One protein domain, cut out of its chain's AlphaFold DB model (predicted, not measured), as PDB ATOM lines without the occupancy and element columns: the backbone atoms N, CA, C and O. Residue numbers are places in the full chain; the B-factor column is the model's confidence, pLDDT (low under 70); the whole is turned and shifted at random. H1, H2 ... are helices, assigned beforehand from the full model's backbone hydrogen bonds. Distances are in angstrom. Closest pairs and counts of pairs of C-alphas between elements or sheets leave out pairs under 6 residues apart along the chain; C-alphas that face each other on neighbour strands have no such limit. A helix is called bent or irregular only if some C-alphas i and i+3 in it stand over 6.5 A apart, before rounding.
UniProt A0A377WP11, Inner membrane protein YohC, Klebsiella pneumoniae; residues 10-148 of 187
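Overview. This is residues 10 to 148 of the 187 residues of the protein "Inner membrane protein YohC" of Klebsiella pneumoniae (UniProt A0A377WP11). Three helical rods, H1, H3b and H4, stand side by side in a row with H3b in the middle, and H2 packs on H1 as its partner in a helical hairpin. The arm H3a turns away from H3b at the bend of H3 and packs on parts of H1, H2 and H4. The link of residues 38 to 50 lies at one end of the long axis and the link of residues 81 to 88 at the other. The printed part has 139 residues with four named helices, H1 to H4 in order, and no named strand; its class is all helix. It is flat, spanning 58 by 33 by 18 A, and only just loose, close to compact, with a radius of gyration of the C-alphas of 17.3 A.

Arrangement. Start with H1, residues 10 to 37, and go on to H2, residues 51 to 80: this helical hairpin touches closest at the C-alphas of Val 27 and Ala 58, 5.6 A apart, opposite ways at a shallow tilt of 34.9 degrees, only just short of steep. Next comes H3, residues 89 to 111, assigned as one helix by its hydrogen bonds but bent, with C-alphas 99 and 102 7.1 A apart; its arms H3a, residues 89 to 99, and H3b, residues 102 to 111, stand at a steep tilt of 55 degrees. H3a touches H2 at residues 69 to 77 alone, closest at the C-alphas of Gly 73 and Met 93, 4.1 A apart, and at a steep tilt of 61 degrees. H3b touches H1, closest at the C-alphas of Gly 33 and Leu 111, 4.2 A apart, the same way at a shallow tilt of 29 degrees. H4, residues 115 to 141, forms a helical hairpin with H3b, at a shallow tilt of 14 degrees; the closest C-alphas, of Leu 103 and Ala 125, are 5.2 A apart. H1 and H4 are apart, and so are H2 and H3b. Each O i to N i+4 pair is within hydrogen-bond range in H2 and H3a, against 20 of 24 in H1, 22 of 23 in H4 and 2 of 6 in H3b, where 7 of 7 O i to N i+3 pairs are within range.

Along the chain. Find C-alpha 10 at (56.658, -7.126, 12.198); from there H1 runs 40.8 A to C-alpha 37. H1 is neither bent nor irregular, but only just: C-alphas 23 and 26 are 6.2 A apart. Look for H2 from C-alpha 51 at (39.332, 13.800, -14.679), 43.3 A long. H3a measures 15.4 A and H3b 16.0 A. H4 runs 37.6 A to C-alpha 141 at (63.316, 14.092, 22.894), and is neither bent nor irregular, but only just, with C-alphas 135 and 138 6.1 A apart.

Size, cuts and confidence. The two C-alphas farthest apart, of Gly 44 and Pro 84, are 58.7 A apart. The printed part has no cut; the link from H1 to H2 is long, and within it residues 39 to 40 pair antiparallel with residues 46 to 47. Look at the B-factor column for pLDDT: its mean over the printed part is 73.1, and it is under 70 at residues 10 to 17, 42, 44, 78 to 92 and 130 to 148.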
ATOM      1  N   THR A  10      58.040  -6.804  12.600       50.50
ATOM      2  CA  THR A  10      56.658  -7.126  12.198       50.50
ATOM      3  C   THR A  10      55.694  -5.995  12.556       50.50
ATOM      4  O   THR A  10      54.902  -5.558  11.721       50.50
ATOM      5  N   ILE A  11      55.835  -5.444  13.765       50.53
ATOM      6  CA  ILE A  11      55.110  -4.254  14.227       50.53
ATOM      7  C   ILE A  11      55.408  -3.084  13.274       50.53
ATOM      8  O   ILE A  11      54.494  -2.539  12.658       50.53
ATOM      9  N   SER A  12      56.680  -2.761  13.019       49.09
ATOM     10  CA  SER A  12      57.078  -1.681  12.094       49.09
ATOM     11  C   SER A  12      56.479  -1.771  10.684       49.09
ATOM     12  O   SER A  12      56.155  -0.740  10.084       49.09
ATOM     13  N   HIS A  13      56.376  -2.975  10.118       54.69
ATOM     14  CA  HIS A  13      55.837  -3.160   8.771       54.69
ATOM     15  C   HIS A  13      54.324  -2.903   8.727       54.69
ATOM     16  O   HIS A  13      53.815  -2.315   7.777       54.69
ATOM     17  N   HIS A  14      53.606  -3.262   9.794       58.19
ATOM     18  CA  HIS A  14      52.172  -3.011   9.904       58.19
ATOM     19  C   HIS A  14      51.853  -1.507  10.039       58.19
ATOM     20  O   HIS A  14      50.939  -0.998   9.390       58.19
ATOM     21  N   TYR A  15      52.649  -0.752  10.810       58.38
ATOM     22  CA  TYR A  15      52.383   0.677  11.051       58.38
ATOM     23  C   TYR A  15      52.777   1.604   9.896       58.38
ATOM     24  O   TYR A  15      52.131   2.628   9.687       58.38
ATOM     25  N   THR A  16      53.794   1.260   9.103       63.16
ATOM     26  CA  THR A  16      54.119   2.023   7.880       63.16
ATOM     27  C   THR A  16      52.988   1.933   6.855       63.16
ATOM     28  O   THR A  16      52.609   2.944   6.264       63.16
ATOM     29  N   HIS A  17      52.372   0.756   6.733       69.38
ATOM     30  CA  HIS A  17      51.178   0.551   5.919       69.38
ATOM     31  C   HIS A  17      49.978   1.374   6.414       69.38
ATOM     32  O   HIS A  17      49.200   1.886   5.612       69.38
ATOM     33  N   HIS A  18      49.851   1.554   7.732       71.00
ATOM     34  CA  HIS A  18      48.800   2.379   8.327       71.00
ATOM     35  C   HIS A  18      48.939   3.870   7.966       71.00
ATOM     36  O   HIS A  18      47.952   4.507   7.608       71.00
ATOM     37  N   VAL A  19      50.160   4.419   7.983       71.44
ATOM     38  CA  VAL A  19      50.425   5.811   7.560       71.44
ATOM     39  C   VAL A  19      50.137   5.999   6.066       71.44
ATOM     40  O   VAL A  19      49.510   6.986   5.680       71.44
ATOM     41  N   LEU A  20      50.538   5.030   5.234       74.75
ATOM     42  CA  LEU A  20      50.241   5.013   3.796       74.75
ATOM     43  C   LEU A  20      48.728   5.011   3.516       74.75
ATOM     44  O   LEU A  20      48.281   5.707   2.603       74.75
ATOM     45  N   LEU A  21      47.954   4.259   4.308       78.06
ATOM     46  CA  LEU A  21      46.491   4.205   4.226       78.06
ATOM     47  C   LEU A  21      45.832   5.503   4.707       78.06
ATOM     48  O   LEU A  21      44.932   6.004   4.038       78.06
ATOM     49  N   MET A  22      46.292   6.087   5.820       77.50
ATOM     50  CA  MET A  22      45.747   7.358   6.313       77.50
ATOM     51  C   MET A  22      45.981   8.514   5.337       77.50
ATOM     52  O   MET A  22      45.087   9.336   5.156       77.50
ATOM     53  N   ALA A  23      47.132   8.550   4.659       80.88
ATOM     54  CA  ALA A  23      47.414   9.558   3.639       80.88
ATOM     55  C   ALA A  23      46.551   9.397   2.372       80.88
ATOM     56  O   ALA A  23      46.376  10.363   1.636       80.88
ATOM     57  N   ALA A  24      45.985   8.214   2.106       82.69
ATOM     58  CA  ALA A  24      45.130   7.990   0.937       82.69
ATOM     59  C   ALA A  24      43.732   8.617   1.094       82.69
ATOM     60  O   ALA A  24      43.152   9.080   0.112       82.69
ATOM     61  N   VAL A  25      43.208   8.688   2.322       86.81
ATOM     62  CA  VAL A  25      41.890   9.276   2.626       86.81
ATOM     63  C   VAL A  25      41.756  10.720   2.108       86.81
ATOM     64  O   VAL A  25      40.865  10.960   1.290       86.81
ATOM     65  N   PRO A  26      42.631  11.678   2.483       83.44
ATOM     66  CA  PRO A  26      42.523  13.054   2.001       83.44
ATOM     67  C   PRO A  26      42.729  13.177   0.485       83.44
ATOM     68  O   PRO A  26      42.144  14.066  -0.129       83.44
ATOM     69  N   VAL A  27      43.504  12.283  -0.144       86.81
ATOM     70  CA  VAL A  27      43.690  12.271  -1.609       86.81
ATOM     71  C   VAL A  27      42.397  11.912  -2.321       86.81
ATOM     72  O   VAL A  27      42.020  12.582  -3.278       86.81
ATOM     73  N   ILE A  28      41.707  10.873  -1.851       87.44
ATOM     74  CA  ILE A  28      40.436  10.438  -2.434       87.44
ATOM     75  C   ILE A  28      39.379  11.530  -2.235       87.44
ATOM     76  O   ILE A  28      38.683  11.882  -3.188       87.44
ATOM     77  N   CYS A  29      39.308  12.127  -1.040       86.50
ATOM     78  CA  CYS A  29      38.418  13.257  -0.760       86.50
ATOM     79  C   CYS A  29      38.688  14.447  -1.691       86.50
ATOM     80  O   CYS A  29      37.751  14.973  -2.291       86.50
ATOM     81  N   ALA A  30      39.954  14.837  -1.865       82.56
ATOM     82  CA  ALA A  30      40.338  15.931  -2.753       82.56
ATOM     83  C   ALA A  30      40.065  15.607  -4.229       82.56
ATOM     84  O   ALA A  30      39.566  16.455  -4.967       82.56
ATOM     85  N   PHE A  31      40.333  14.381  -4.678       85.50
ATOM     86  CA  PHE A  31      40.043  13.960  -6.047       85.50
ATOM     87  C   PHE A  31      38.541  14.034  -6.347       85.50
ATOM     88  O   PHE A  31      38.144  14.648  -7.337       85.50
ATOM     89  N   ILE A  32      37.699  13.472  -5.476       86.38
ATOM     90  CA  ILE A  32      36.238  13.500  -5.637       86.38
ATOM     91  C   ILE A  32      35.717  14.939  -5.565       86.38
ATOM     92  O   ILE A  32      34.955  15.358  -6.436       86.38
ATOM     93  N   GLY A  33      36.171  15.717  -4.580       83.50
ATOM     94  CA  GLY A  33      35.799  17.118  -4.416       83.50
ATOM     95  C   GLY A  33      36.093  17.956  -5.656       83.50
ATOM     96  O   GLY A  33      35.211  18.612  -6.200       83.50
ATOM     97  N   THR A  34      37.320  17.883  -6.167       79.62
ATOM     98  CA  THR A  34      37.766  18.734  -7.281       79.62
ATOM     99  C   THR A  34      37.238  18.306  -8.654       79.62
ATOM    100  O   THR A  34      37.083  19.160  -9.531       79.62
ATOM    101  N   THR A  35      36.930  17.019  -8.852       82.62
ATOM    102  CA  THR A  35      36.432  16.495 -10.139       82.62
ATOM    103  C   THR A  35      34.906  16.445 -10.223       82.62
ATOM    104  O   THR A  35      34.342  16.835 -11.245       82.62
ATOM    105  N   GLN A  36      34.213  15.991  -9.171       79.56
ATOM    106  CA  GLN A  36      32.760  15.795  -9.206       79.56
ATOM    107  C   GLN A  36      31.991  17.033  -8.743       79.56
ATOM    108  O   GLN A  36      31.069  17.478  -9.442       79.56
ATOM    109  N   LEU A  37      32.379  17.601  -7.595       79.25
ATOM    110  CA  LEU A  37      31.718  18.778  -7.027       79.25
ATOM    111  C   LEU A  37      32.206  20.066  -7.700       79.25
ATOM    112  O   LEU A  37      31.381  20.847  -8.167       79.25
ATOM    113  N   GLY A  38      33.521  20.217  -7.865       73.81
ATOM    114  CA  GLY A  38      34.156  21.382  -8.487       73.81
ATOM    115  C   GLY A  38      34.373  22.533  -7.509       73.81
ATOM    116  O   GLY A  38      33.587  22.743  -6.594       73.81
ATOM    117  N   TRP A  39      35.453  23.283  -7.711       76.81
ATOM    118  CA  TRP A  39      35.840  24.398  -6.850       76.81
ATOM    119  C   TRP A  39      34.835  25.538  -6.914       76.81
ATOM    120  O   TRP A  39      34.538  26.029  -8.000       76.81
ATOM    121  N   ASN A  40      34.369  25.983  -5.748       76.62
ATOM    122  CA  ASN A  40      33.489  27.134  -5.614       76.62
ATOM    123  C   ASN A  40      34.255  28.308  -4.981       76.62
ATOM    124  O   ASN A  40      34.763  28.202  -3.858       76.62
ATOM    125  N   PHE A  41      34.331  29.423  -5.712       72.88
ATOM    126  CA  PHE A  41      35.060  30.635  -5.318       72.88
ATOM    127  C   PHE A  41      34.210  31.626  -4.505       72.88
ATOM    128  O   PHE A  41      34.716  32.657  -4.063       72.88
ATOM    129  N   GLY A  42      32.941  31.300  -4.241       69.25
ATOM    130  CA  GLY A  42      32.002  32.144  -3.497       69.25
ATOM    131  C   GLY A  42      31.233  33.147  -4.362       69.25
ATOM    132  O   GLY A  42      30.363  33.840  -3.848       69.25
ATOM    133  N   ASP A  43      31.504  33.194  -5.665       72.62
ATOM    134  CA  ASP A  43      30.808  34.014  -6.669       72.62
ATOM    135  C   ASP A  43      29.746  33.222  -7.462       72.62
ATOM    136  O   ASP A  43      29.161  33.727  -8.418       72.62
ATOM    137  N   GLY A  44      29.494  31.967  -7.074       68.50
ATOM    138  CA  GLY A  44      28.587  31.053  -7.772       68.50
ATOM    139  C   GLY A  44      29.214  30.335  -8.970       68.50
ATOM    140  O   GLY A  44      28.565  29.463  -9.551       68.50
ATOM    141  N   THR A  45      30.471  30.629  -9.323       72.94
ATOM    142  CA  THR A  45      31.190  29.885 -10.358       72.94
ATOM    143  C   THR A  45      31.764  28.595  -9.777       72.94
ATOM    144  O   THR A  45      32.437  28.583  -8.743       72.94
ATOM    145  N   VAL A  46      31.453  27.475 -10.432       75.62
ATOM    146  CA  VAL A  46      31.938  26.148 -10.043       75.62
ATOM    147  C   VAL A  46      32.882  25.644 -11.126       75.62
ATOM    148  O   VAL A  46      32.445  25.273 -12.216       75.62
ATOM    149  N   ILE A  47      34.181  25.624 -10.830       77.75
ATOM    150  CA  ILE A  47      35.214  25.159 -11.761       77.75
ATOM    151  C   ILE A  47      35.537  23.700 -11.455       77.75
ATOM    152  O   ILE A  47      36.153  23.369 -10.440       77.75
ATOM    153  N   LYS A  48      35.134  22.809 -12.360       80.69
ATOM    154  CA  LYS A  48      35.465  21.383 -12.280       80.69
ATOM    155  C   LYS A  48      36.790  21.115 -12.972       80.69
ATOM    156  O   LYS A  48      37.018  21.582 -14.088       80.69
ATOM    157  N   LEU A  49      37.651  20.334 -12.326       77.56
ATOM    158  CA  LEU A  49      38.856  19.842 -12.981       77.56
ATOM    159  C   LEU A  49      38.518  18.665 -13.897       77.56
ATOM    160  O   LEU A  49      37.724  17.791 -13.549       77.56
ATOM    161  N   SER A  50      39.190  18.619 -15.049       85.69
ATOM    162  CA  SER A  50      39.212  17.432 -15.906       85.69
ATOM    163  C   SER A  50      39.662  16.210 -15.106       85.69
ATOM    164  O   SER A  50      40.580  16.298 -14.290       85.69
ATOM    165  N   MET A  51      39.051  15.056 -15.377       83.06
ATOM    166  CA  MET A  51      39.332  13.800 -14.679       83.06
ATOM    167  C   MET A  51      40.814  13.402 -14.759       83.06
ATOM    168  O   MET A  51      41.387  12.957 -13.767       83.06
ATOM    169  N   LEU A  52      41.456  13.635 -15.911       86.56
ATOM    170  CA  LEU A  52      42.880  13.347 -16.113       86.56
ATOM    171  C   LEU A  52      43.770  14.264 -15.260       86.56
ATOM    172  O   LEU A  52      44.683  13.795 -14.584       86.56
ATOM    173  N   THR A  53      43.475  15.567 -15.253       85.06
ATOM    174  CA  THR A  53      44.202  16.559 -14.449       85.06
ATOM    175  C   THR A  53      44.000  16.316 -12.956       85.06
ATOM    176  O   THR A  53      44.956  16.376 -12.188       85.06
ATOM    177  N   GLY A  54      42.770  15.992 -12.546       84.38
ATOM    178  CA  GLY A  54      42.449  15.621 -11.172       84.38
ATOM    179  C   GLY A  54      43.238  14.395 -10.719       84.38
ATOM    180  O   GLY A  54      43.769  14.391  -9.613       84.38
ATOM    181  N   LEU A  55      43.388  13.386 -11.583       87.75
ATOM    182  CA  LEU A  55      44.127  12.167 -11.252       87.75
ATOM    183  C   LEU A  55      45.628  12.446 -11.131       87.75
ATOM    184  O   LEU A  55      46.256  12.000 -10.173       87.75
ATOM    185  N   ALA A  56      46.193  13.237 -12.048       87.94
ATOM    186  CA  ALA A  56      47.587  13.667 -11.965       87.94
ATOM    187  C   ALA A  56      47.870  14.439 -10.662       87.94
ATOM    188  O   ALA A  56      48.849  14.151  -9.972       87.94
ATOM    189  N   LEU A  57      46.985  15.368 -10.284       86.50
ATOM    190  CA  LEU A  57      47.089  16.110  -9.026       86.50
ATOM    191  C   LEU A  57      46.912  15.214  -7.802       86.50
ATOM    192  O   LEU A  57      47.635  15.395  -6.831       86.50
ATOM    193  N   ALA A  58      46.006  14.235  -7.839       86.75
ATOM    194  CA  ALA A  58      45.809  13.288  -6.746       86.75
ATOM    195  C   ALA A  58      47.074  12.453  -6.486       86.75
ATOM    196  O   ALA A  58      47.523  12.345  -5.345       86.75
ATOM    197  N   VAL A  59      47.698  11.924  -7.546       89.75
ATOM    198  CA  VAL A  59      48.959  11.171  -7.446       89.75
ATOM    199  C   VAL A  59      50.091  12.065  -6.938       89.75
ATOM    200  O   VAL A  59      50.828  11.669  -6.034       89.75
ATOM    201  N   LEU A  60      50.212  13.283  -7.473       89.56
ATOM    202  CA  LEU A  60      51.219  14.245  -7.027       89.56
ATOM    203  C   LEU A  60      51.025  14.615  -5.550       89.56
ATOM    204  O   LEU A  60      51.983  14.608  -4.781       89.56
ATOM    205  N   PHE A  61      49.789  14.893  -5.139       84.31
ATOM    206  CA  PHE A  61      49.446  15.247  -3.766       84.31
ATOM    207  C   PHE A  61      49.738  14.098  -2.796       84.31
ATOM    208  O   PHE A  61      50.318  14.324  -1.732       84.31
ATOM    209  N   TYR A  62      49.436  12.858  -3.189       86.25
ATOM    210  CA  TYR A  62      49.816  11.669  -2.428       86.25
ATOM    211  C   TYR A  62      51.337  11.563  -2.254       86.25
ATOM    212  O   TYR A  62      51.823  11.390  -1.137       86.25
ATOM    213  N   ALA A  63      52.100  11.732  -3.338       87.06
ATOM    214  CA  ALA A  63      53.558  11.673  -3.300       87.06
ATOM    215  C   ALA A  63      54.159  12.762  -2.395       87.06
ATOM    216  O   ALA A  63      55.053  12.472  -1.598       87.06
ATOM    217  N   VAL A  64      53.639  13.992  -2.462       85.31
ATOM    218  CA  VAL A  64      54.066  15.109  -1.604       85.31
ATOM    219  C   VAL A  64      53.766  14.824  -0.131       85.31
ATOM    220  O   VAL A  64      54.628  15.058   0.715       85.31
ATOM    221  N   MET A  65      52.594  14.268   0.196       83.12
ATOM    222  CA  MET A  65      52.263  13.901   1.579       83.12
ATOM    223  C   MET A  65      53.198  12.822   2.133       83.12
ATOM    224  O   MET A  65      53.705  12.964   3.248       83.12
ATOM    225  N   LEU A  66      53.487  11.776   1.352       84.06
ATOM    226  CA  LEU A  66      54.440  10.741   1.760       84.06
ATOM    227  C   LEU A  66      55.857  11.295   1.925       84.06
ATOM    228  O   LEU A  66      56.529  10.971   2.906       84.06
ATOM    229  N   ALA A  67      56.295  12.161   1.009       81.50
ATOM    230  CA  ALA A  67      57.583  12.835   1.109       81.50
ATOM    231  C   ALA A  67      57.666  13.694   2.381       81.50
ATOM    232  O   ALA A  67      58.658  13.613   3.099       81.50
ATOM    233  N   GLY A  68      56.612  14.447   2.711       76.38
ATOM    234  CA  GLY A  68      56.536  15.248   3.933       76.38
ATOM    235  C   GLY A  68      56.705  14.404   5.197       76.38
ATOM    236  O   GLY A  68      57.568  14.698   6.023       76.38
ATOM    237  N   VAL A  69      55.957  13.303   5.324       81.69
ATOM    238  CA  VAL A  69      56.086  12.396   6.480       81.69
ATOM    239  C   VAL A  69      57.477  11.758   6.545       81.69
ATOM    240  O   VAL A  69      58.065  11.671   7.626       81.69
ATOM    241  N   ALA A  70      58.037  11.348   5.405       78.12
ATOM    242  CA  ALA A  70      59.371  10.756   5.341       78.12
ATOM    243  C   ALA A  70      60.471  11.751   5.746       78.12
ATOM    244  O   ALA A  70      61.359  11.398   6.525       78.12
ATOM    245  N   ILE A  71      60.402  12.997   5.259       76.56
ATOM    246  CA  ILE A  71      61.335  14.072   5.618       76.56
ATOM    247  C   ILE A  71      61.230  14.365   7.114       76.56
ATOM    248  O   ILE A  71      62.250  14.338   7.801       76.56
ATOM    249  N   MET A  72      60.019  14.554   7.645       73.81
ATOM    250  CA  MET A  72      59.817  14.842   9.069       73.81
ATOM    251  C   MET A  72      60.311  13.701   9.962       73.81
ATOM    252  O   MET A  72      61.044  13.939  10.921       73.81
ATOM    253  N   GLY A  73      60.011  12.446   9.612       74.44
ATOM    254  CA  GLY A  73      60.545  11.281  10.319       74.44
ATOM    255  C   GLY A  73      62.077  11.210  10.286       74.44
ATOM    256  O   GLY A  73      62.701  10.826  11.278       74.44
ATOM    257  N   ARG A  74      62.699  11.621   9.173       72.06
ATOM    258  CA  ARG A  74      64.160  11.651   9.012       72.06
ATOM    259  C   ARG A  74      64.813  12.782   9.800       72.06
ATOM    260  O   ARG A  74      65.874  12.559  10.375       72.06
ATOM    261  N   VAL A  75      64.174  13.949   9.874       72.56
ATOM    262  CA  VAL A  75      64.600  15.079  10.716       72.56
ATOM    263  C   VAL A  75      64.563  14.681  12.193       72.56
ATOM    264  O   VAL A  75      65.557  14.859  12.891       72.56
ATOM    265  N   ILE A  76      63.478  14.043  12.654       72.62
ATOM    266  CA  ILE A  76      63.365  13.539  14.034       72.62
ATOM    267  C   ILE A  76      64.468  12.520  14.339       72.62
ATOM    268  O   ILE A  76      65.126  12.612  15.372       72.62
ATOM    269  N   TRP A  77      64.715  11.571  13.434       72.69
ATOM    270  CA  TRP A  77      65.790  10.595  13.618       72.69
ATOM    271  C   TRP A  77      67.183  11.235  13.627       72.69
ATOM    272  O   TRP A  77      68.036  10.837  14.419       72.69
ATOM    273  N   TRP A  78      67.415  12.232  12.769       68.69
ATOM    274  CA  TRP A  78      68.680  12.961  12.727       68.69
ATOM    275  C   TRP A  78      68.939  13.715  14.039       68.69
ATOM    276  O   TRP A  78      70.045  13.621  14.568       68.69
ATOM    277  N   MET A  79      67.917  14.353  14.618       67.06
ATOM    278  CA  MET A  79      68.002  14.988  15.942       67.06
ATOM    279  C   MET A  79      68.220  13.964  17.064       67.06
ATOM    280  O   MET A  79      69.047  14.162  17.951       67.06
ATOM    281  N   ALA A  80      67.532  12.822  17.003       66.50
ATOM    282  CA  ALA A  80      67.631  11.787  18.024       66.50
ATOM    283  C   ALA A  80      68.996  11.072  18.060       66.50
ATOM    284  O   ALA A  80      69.306  10.379  19.028       66.50
ATOM    285  N   ARG A  81      69.846  11.266  17.041       66.62
ATOM    286  CA  ARG A  81      71.205  10.705  16.970       66.62
ATOM    287  C   ARG A  81      72.139  11.223  18.070       66.62
ATOM    288  O   ARG A  81      73.150  10.582  18.342       66.62
ATOM    289  N   GLN A  82      71.808  12.353  18.695       63.53
ATOM    290  CA  GLN A  82      72.577  12.922  19.807       63.53
ATOM    291  C   GLN A  82      72.227  12.298  21.170       63.53
ATOM    292  O   GLN A  82      72.922  12.553  22.152       63.53
ATOM    293  N   TYR A  83      71.189  11.455  21.242       63.84
ATOM    294  CA  TYR A  83      70.708  10.863  22.491       63.84
ATOM    295  C   TYR A  83      71.128   9.390  22.631       63.84
ATOM    296  O   TYR A  83      71.076   8.628  21.662       63.84
ATOM    297  N   PRO A  84      71.485   8.935  23.848       55.03
ATOM    298  CA  PRO A  84      71.936   7.561  24.090       55.03
ATOM    299  C   PRO A  84      70.838   6.501  23.870       55.03
ATOM    300  O   PRO A  84      71.147   5.334  23.638       55.03
ATOM    301  N   GLN A  85      69.559   6.893  23.899       57.84
ATOM    302  CA  GLN A  85      68.398   6.045  23.603       57.84
ATOM    303  C   GLN A  85      67.870   6.345  22.193       57.84
ATOM    304  O   GLN A  85      66.823   6.962  22.029       57.84
ATOM    305  N   GLN A  86      68.615   5.946  21.163       55.94
ATOM    306  CA  GLN A  86      68.278   6.248  19.767       55.94
ATOM    307  C   GLN A  86      67.006   5.492  19.314       55.94
ATOM    308  O   GLN A  86      67.027   4.259  19.204       55.94
ATOM    309  N   PRO A  87      65.893   6.192  19.018       62.31
ATOM    310  CA  PRO A  87      64.703   5.582  18.447       62.31
ATOM    311  C   PRO A  87      64.969   5.148  17.000       62.31
ATOM    312  O   PRO A  87      65.717   5.780  16.252       62.31
ATOM    313  N   SER A  88      64.331   4.060  16.565       69.12
ATOM    314  CA  SER A  88      64.438   3.609  15.177       69.12
ATOM    315  C   SER A  88      63.780   4.613  14.216       69.12
ATOM    316  O   SER A  88      62.745   5.206  14.533       69.12
ATOM    317  N   LEU A  89      64.340   4.766  13.006       65.94
ATOM    318  CA  LEU A  89      63.779   5.598  11.922       65.94
ATOM    319  C   LEU A  89      62.280   5.351  11.708       65.94
ATOM    320  O   LEU A  89      61.501   6.282  11.515       65.94
ATOM    321  N   LYS A  90      61.865   4.083  11.780       68.69
ATOM    322  CA  LYS A  90      60.474   3.665  11.582       68.69
ATOM    323  C   LYS A  90      59.552   4.216  12.674       68.69
ATOM    324  O   LYS A  90      58.478   4.715  12.360       68.69
ATOM    325  N   ARG A  91      59.995   4.228  13.936       68.06
ATOM    326  CA  ARG A  91      59.234   4.799  15.059       68.06
ATOM    327  C   ARG A  91      59.087   6.319  14.935       68.06
ATOM    328  O   ARG A  91      58.029   6.851  15.248       68.06
ATOM    329  N   CYS A  92      60.111   6.988  14.406       69.31
ATOM    330  CA  CYS A  92      60.078   8.424  14.117       69.31
ATOM    331  C   CYS A  92      59.094   8.762  12.984       69.31
ATOM    332  O   CYS A  92      58.336   9.718  13.101       69.31
ATOM    333  N   MET A  93      59.054   7.955  11.916       71.44
ATOM    334  CA  MET A  93      58.072   8.113  10.831       71.44
ATOM    335  C   MET A  93      56.634   7.894  11.313       71.44
ATOM    336  O   MET A  93      55.739   8.638  10.925       71.44
ATOM    337  N   VAL A  94      56.411   6.915  12.194       73.06
ATOM    338  CA  VAL A  94      55.096   6.683  12.810       73.06
ATOM    339  C   VAL A  94      54.678   7.876  13.669       73.06
ATOM    340  O   VAL A  94      53.554   8.350  13.539       73.06
ATOM    341  N   PHE A  95      55.582   8.414  14.492       73.81
ATOM    342  CA  PHE A  95      55.308   9.617  15.280       73.81
ATOM    343  C   PHE A  95      54.987  10.829  14.392       73.81
ATOM    344  O   PHE A  95      53.997  11.514  14.629       73.81
ATOM    345  N   ALA A  96      55.757  11.047  13.321       76.38
ATOM    346  CA  ALA A  96      55.474  12.098  12.344       76.38
ATOM    347  C   ALA A  96      54.095  11.917  11.684       76.38
ATOM    348  O   ALA A  96      53.354  12.887  11.541       76.38
ATOM    349  N   GLY A  97      53.722  10.679  11.343       75.44
ATOM    350  CA  GLY A  97      52.391  10.343  10.837       75.44
ATOM    351  C   GLY A  97      51.277  10.671  11.836       75.44
ATOM    352  O   GLY A  97      50.272  11.259  11.448       75.44
ATOM    353  N   TYR A  98      51.477  10.379  13.126       76.12
ATOM    354  CA  TYR A  98      50.520  10.748  14.175       76.12
ATOM    355  C   TYR A  98      50.352  12.261  14.303       76.12
ATOM    356  O   TYR A  98      49.219  12.735  14.385       76.12
ATOM    357  N   VAL A  99      51.444  13.025  14.256       75.12
ATOM    358  CA  VAL A  99      51.375  14.492  14.294       75.12
ATOM    359  C   VAL A  99      50.710  15.061  13.034       75.12
ATOM    360  O   VAL A  99      50.007  16.062  13.121       75.12
ATOM    361  N   ALA A 100      50.854  14.396  11.882       78.06
ATOM    362  CA  ALA A 100      50.196  14.773  10.632       78.06
ATOM    363  C   ALA A 100      48.697  14.400  10.566       78.06
ATOM    364  O   ALA A 100      47.988  14.907   9.701       78.06
ATOM    365  N   THR A 101      48.184  13.563  11.476       81.06
ATOM    366  CA  THR A 101      46.768  13.132  11.514       81.06
ATOM    367  C   THR A 101      45.746  14.275  11.434       81.06
ATOM    368  O   THR A 101      44.854  14.184  10.593       81.06
ATOM    369  N   PRO A 102      45.823  15.360  12.236       78.38
ATOM    370  CA  PRO A 102      44.896  16.490  12.105       78.38
ATOM    371  C   PRO A 102      44.959  17.154  10.724       78.38
ATOM    372  O   PRO A 102      43.934  17.599  10.211       78.38
ATOM    373  N   LEU A 103      46.135  17.168  10.092       76.31
ATOM    374  CA  LEU A 103      46.325  17.676   8.735       76.31
ATOM    375  C   LEU A 103      45.666  16.745   7.703       76.31
ATOM    376  O   LEU A 103      44.960  17.218   6.817       76.31
ATOM    377  N   PHE A 104      45.778  15.425   7.863       81.50
ATOM    378  CA  PHE A 104      45.048  14.465   7.025       81.50
ATOM    379  C   PHE A 104      43.532  14.544   7.223       81.50
ATOM    380  O   PHE A 104      42.787  14.534   6.245       81.50
ATOM    381  N   LEU A 105      43.072  14.696   8.468       82.31
ATOM    382  CA  LEU A 105      41.654  14.841   8.793       82.31
ATOM    383  C   LEU A 105      41.068  16.118   8.178       82.31
ATOM    384  O   LEU A 105      39.954  16.096   7.657       82.31
ATOM    385  N   SER A 106      41.840  17.207   8.161       80.06
ATOM    386  CA  SER A 106      41.449  18.452   7.492       80.06
ATOM    387  C   SER A 106      41.188  18.267   5.994       80.06
ATOM    388  O   SER A 106      40.307  18.921   5.439       80.06
ATOM    389  N   GLY A 107      41.867  17.314   5.347       77.38
ATOM    390  CA  GLY A 107      41.672  16.997   3.933       77.38
ATOM    391  C   GLY A 107      40.301  16.394   3.603       77.38
ATOM    392  O   GLY A 107      39.896  16.438   2.447       77.38
ATOM    393  N   ILE A 108      39.536  15.910   4.590       83.75
ATOM    394  CA  ILE A 108      38.141  15.482   4.378       83.75
ATOM    395  C   ILE A 108      37.275  16.666   3.938       83.75
ATOM    396  O   ILE A 108      36.372  16.502   3.119       83.75
ATOM    397  N   VAL A 109      37.586  17.879   4.405       82.81
ATOM    398  CA  VAL A 109      36.874  19.104   4.014       82.81
ATOM    399  C   VAL A 109      37.002  19.387   2.517       82.81
ATOM    400  O   VAL A 109      36.118  20.018   1.949       82.81
ATOM    401  N   ALA A 110      38.007  18.822   1.836       77.50
ATOM    402  CA  ALA A 110      38.136  18.922   0.387       77.50
ATOM    403  C   ALA A 110      36.970  18.270  -0.388       77.50
ATOM    404  O   ALA A 110      36.801  18.583  -1.563       77.50
ATOM    405  N   LEU A 111      36.134  17.431   0.250       80.50
ATOM    406  CA  LEU A 111      34.852  16.976  -0.312       80.50
ATOM    407  C   LEU A 111      33.865  18.126  -0.547       80.50
ATOM    408  O   LEU A 111      33.020  18.025  -1.425       80.50
ATOM    409  N   TYR A 112      33.971  19.222   0.201       80.69
ATOM    410  CA  TYR A 112      33.252  20.463  -0.066       80.69
ATOM    411  C   TYR A 112      34.277  21.523  -0.483       80.69
ATOM    412  O   TYR A 112      34.723  22.294   0.367       80.69
ATOM    413  N   PRO A 113      34.678  21.564  -1.771       71.19
ATOM    414  CA  PRO A 113      35.755  22.412  -2.297       71.19
ATOM    415  C   PRO A 113      35.351  23.899  -2.387       71.19
ATOM    416  O   PRO A 113      35.430  24.545  -3.431       71.19
ATOM    417  N   LEU A 114      34.907  24.456  -1.266       77.56
ATOM    418  CA  LEU A 114      34.790  25.883  -1.033       77.56
ATOM    419  C   LEU A 114      36.189  26.393  -0.700       77.56
ATOM    420  O   LEU A 114      36.739  26.037   0.342       77.56
ATOM    421  N   VAL A 115      36.757  27.232  -1.571       78.06
ATOM    422  CA  VAL A 115      38.136  27.738  -1.417       78.06
ATOM    423  C   VAL A 115      38.351  28.323  -0.023       78.06
ATOM    424  O   VAL A 115      39.324  27.992   0.649       78.06
ATOM    425  N   TRP A 116      37.391  29.121   0.443       77.81
ATOM    426  CA  TRP A 116      37.417  29.756   1.758       77.81
ATOM    427  C   TRP A 116      37.357  28.764   2.923       77.81
ATOM    428  O   TRP A 116      38.081  28.929   3.902       77.81
ATOM    429  N   LEU A 117      36.535  27.715   2.816       81.25
ATOM    430  CA  LEU A 117      36.412  26.696   3.859       81.25
ATOM    431  C   LEU A 117      37.688  25.852   3.944       81.25
ATOM    432  O   LEU A 117      38.239  25.681   5.029       81.25
ATOM    433  N   CYS A 118      38.191  25.379   2.801       80.44
ATOM    434  CA  CYS A 118      39.448  24.641   2.721       80.44
ATOM    435  C   CYS A 118      40.627  25.478   3.231       80.44
ATOM    436  O   CYS A 118      41.461  24.961   3.970       80.44
ATOM    437  N   ALA A 119      40.685  26.768   2.888       78.50
ATOM    438  CA  ALA A 119      41.731  27.666   3.366       78.50
ATOM    439  C   ALA A 119      41.666  27.854   4.889       78.50
ATOM    440  O   ALA A 119      42.689  27.737   5.560       78.50
ATOM    441  N   LEU A 120      40.477  28.088   5.450       83.94
ATOM    442  CA  LEU A 120      40.300  28.289   6.888       83.94
ATOM    443  C   LEU A 120      40.624  27.014   7.675       83.94
ATOM    444  O   LEU A 120      41.423  27.052   8.610       83.94
ATOM    445  N   VAL A 121      40.070  25.869   7.267       83.62
ATOM    446  CA  VAL A 121      40.309  24.587   7.947       83.62
ATOM    447  C   VAL A 121      41.755  24.126   7.764       83.62
ATOM    448  O   VAL A 121      42.378  23.706   8.735       83.62
ATOM    449  N   GLY A 122      42.316  24.252   6.559       77.25
ATOM    450  CA  GLY A 122      43.716  23.925   6.286       77.25
ATOM    451  C   GLY A 122      44.678  24.786   7.102       77.25
ATOM    452  O   GLY A 122      45.648  24.271   7.649       77.25
ATOM    453  N   THR A 123      44.369  26.074   7.275       75.25
ATOM    454  CA  THR A 123      45.149  26.981   8.128       75.25
ATOM    455  C   THR A 123      45.084  26.549   9.591       75.25
ATOM    456  O   THR A 123      46.127  26.374  10.218       75.25
ATOM    457  N   ILE A 124      43.888  26.298  10.137       82.00
ATOM    458  CA  ILE A 124      43.725  25.814  11.519       82.00
ATOM    459  C   ILE A 124      44.466  24.488  11.720       82.00
ATOM    460  O   ILE A 124      45.182  24.327  12.706       82.00
ATOM    461  N   ALA A 125      44.339  23.556  10.777       75.94
ATOM    462  CA  ALA A 125      45.008  22.266  10.833       75.94
ATOM    463  C   ALA A 125      46.531  22.401  10.756       75.94
ATOM    464  O   ALA A 125      47.237  21.691  11.471       75.94
ATOM    465  N   LEU A 126      47.049  23.332   9.951       73.94
ATOM    466  CA  LEU A 126      48.477  23.631   9.874       73.94
ATOM    467  C   LEU A 126      48.992  24.223  11.190       73.94
ATOM    468  O   LEU A 126      49.999  23.746  11.709       73.94
ATOM    469  N   PHE A 127      48.284  25.196  11.773       76.12
ATOM    470  CA  PHE A 127      48.625  25.750  13.086       76.12
ATOM    471  C   PHE A 127      48.568  24.686  14.184       76.12
ATOM    472  O   PHE A 127      49.471  24.617  15.012       76.12
ATOM    473  N   TYR A 128      47.556  23.817  14.170       74.25
ATOM    474  CA  TYR A 128      47.409  22.739  15.147       74.25
ATOM    475  C   TYR A 128      48.491  21.662  14.989       74.25
ATOM    476  O   TYR A 128      49.061  21.202  15.975       74.25
ATOM    477  N   THR A 129      48.841  21.309  13.751       70.62
ATOM    478  CA  THR A 129      49.951  20.393  13.440       70.62
ATOM    479  C   THR A 129      51.287  20.996  13.863       70.62
ATOM    480  O   THR A 129      52.095  20.317  14.491       70.62
ATOM    481  N   GLY A 130      51.506  22.286  13.592       68.19
ATOM    482  CA  GLY A 130      52.674  23.035  14.054       68.19
ATOM    483  C   GLY A 130      52.753  23.114  15.581       68.19
ATOM    484  O   GLY A 130      53.826  22.929  16.148       68.19
ATOM    485  N   TYR A 131      51.618  23.297  16.257       69.38
ATOM    486  CA  TYR A 131      51.516  23.286  17.717       69.38
ATOM    487  C   TYR A 131      51.820  21.902  18.310       69.38
ATOM    488  O   TYR A 131      52.588  21.797  19.266       69.38
ATOM    489  N   LEU A 132      51.293  20.828  17.715       67.31
ATOM    490  CA  LEU A 132      51.611  19.449  18.097       67.31
ATOM    491  C   LEU A 132      53.071  19.088  17.825       67.31
ATOM    492  O   LEU A 132      53.649  18.334  18.595       67.31
ATOM    493  N   LEU A 133      53.684  19.633  16.774       67.38
ATOM    494  CA  LEU A 133      55.125  19.518  16.539       67.38
ATOM    495  C   LEU A 133      55.920  20.263  17.615       67.38
ATOM    496  O   LEU A 133      56.854  19.699  18.180       67.38
ATOM    497  N   TYR A 134      55.519  21.491  17.944       62.38
ATOM    498  CA  TYR A 134      56.167  22.308  18.969       62.38
ATOM    499  C   TYR A 134      56.092  21.677  20.366       62.38
ATOM    500  O   TYR A 134      57.064  21.729  21.114       62.38
ATOM    501  N   LEU A 135      54.967  21.049  20.717       62.09
ATOM    502  CA  LEU A 135      54.820  20.298  21.968       62.09
ATOM    503  C   LEU A 135      55.426  18.891  21.895       62.09
ATOM    504  O   LEU A 135      55.995  18.410  22.869       62.09
ATOM    505  N   GLY A 136      55.315  18.224  20.751       56.06
ATOM    506  CA  GLY A 136      55.706  16.832  20.567       56.06
ATOM    507  C   GLY A 136      57.215  16.625  20.519       56.06
ATOM    508  O   GLY A 136      57.700  15.646  21.077       56.06
ATOM    509  N   ILE A 137      57.969  17.551  19.917       57.56
ATOM    510  CA  ILE A 137      59.439  17.486  19.869       57.56
ATOM    511  C   ILE A 137      60.064  17.445  21.281       57.56
ATOM    512  O   ILE A 137      60.790  16.489  21.556       57.56
ATOM    513  N   PRO A 138      59.769  18.367  22.218       50.50
ATOM    514  CA  PRO A 138      60.354  18.323  23.559       50.50
ATOM    515  C   PRO A 138      59.852  17.136  24.399       50.50
ATOM    516  O   PRO A 138      60.609  16.610  25.213       50.50
ATOM    517  N   THR A 139      58.616  16.662  24.189       51.84
ATOM    518  CA  THR A 139      58.079  15.473  24.882       51.84
ATOM    519  C   THR A 139      58.698  14.163  24.378       51.84
ATOM    520  O   THR A 139      58.889  13.246  25.173       51.84
ATOM    521  N   PHE A 140      59.046  14.059  23.089       51.38
ATOM    522  CA  PHE A 140      59.666  12.856  22.514       51.38
ATOM    523  C   PHE A 140      61.192  12.813  22.707       51.38
ATOM    524  O   PHE A 140      61.762  11.726  22.777       51.38
ATOM    525  N   LEU A 141      61.853  13.976  22.791       48.62
ATOM    526  CA  LEU A 141      63.316  14.092  22.894       48.62
ATOM    527  C   LEU A 141      63.834  14.404  24.307       48.62
ATOM    528  O   LEU A 141      65.032  14.310  24.552       48.62
ATOM    529  N   SER A 142      62.962  14.733  25.262       50.19
ATOM    530  CA  SER A 142      63.326  15.018  26.656       50.19
ATOM    531  C   SER A 142      64.385  16.116  26.869       50.19
ATOM    532  O   SER A 142      65.044  16.064  27.896       50.19
ATOM    533  N   ILE A 143      64.554  17.103  25.969       46.19
ATOM    534  CA  ILE A 143      65.334  18.342  26.208       46.19
ATOM    535  C   ILE A 143      64.970  19.476  25.212       46.19
ATOM    536  O   ILE A 143      64.662  19.237  24.048       46.19
ATOM    537  N   ASN A 144      64.995  20.688  25.786       46.62
ATOM    538  CA  ASN A 144      64.965  22.097  25.357       46.62
ATOM    539  C   ASN A 144      64.206  22.636  24.122       46.62
ATOM    540  O   ASN A 144      64.315  22.215  22.978       46.62
ATOM    541  N   ARG A 145      63.479  23.713  24.445       48.28
ATOM    542  CA  ARG A 145      62.352  24.396  23.789       48.28
ATOM    543  C   ARG A 145      62.727  25.375  22.663       48.28
ATOM    544  O   ARG A 145      61.857  26.106  22.199       48.28
ATOM    545  N   GLU A 146      63.997  25.460  22.281       47.94
ATOM    546  CA  GLU A 146      64.571  26.702  21.738       47.94
ATOM    547  C   GLU A 146      64.847  26.723  20.219       47.94
ATOM    548  O   GLU A 146      64.848  27.798  19.624       47.94
ATOM    549  N   GLU A 147      64.925  25.576  19.534       48.88
ATOM    550  CA  GLU A 147      65.201  25.548  18.078       48.88
ATOM    551  C   GLU A 147      63.951  25.670  17.180       48.88
ATOM    552  O   GLU A 147      64.042  26.114  16.032       48.88
ATOM    553  N   GLY A 148      62.752  25.367  17.696       45.06
ATOM    554  CA  GLY A 148      61.497  25.454  16.929       45.06
ATOM    555  C   GLY A 148      61.090  26.885  16.536       45.06
ATOM    556  O   GLY A 148      60.403  27.082  15.532       45.06
TER     557      GLY A 148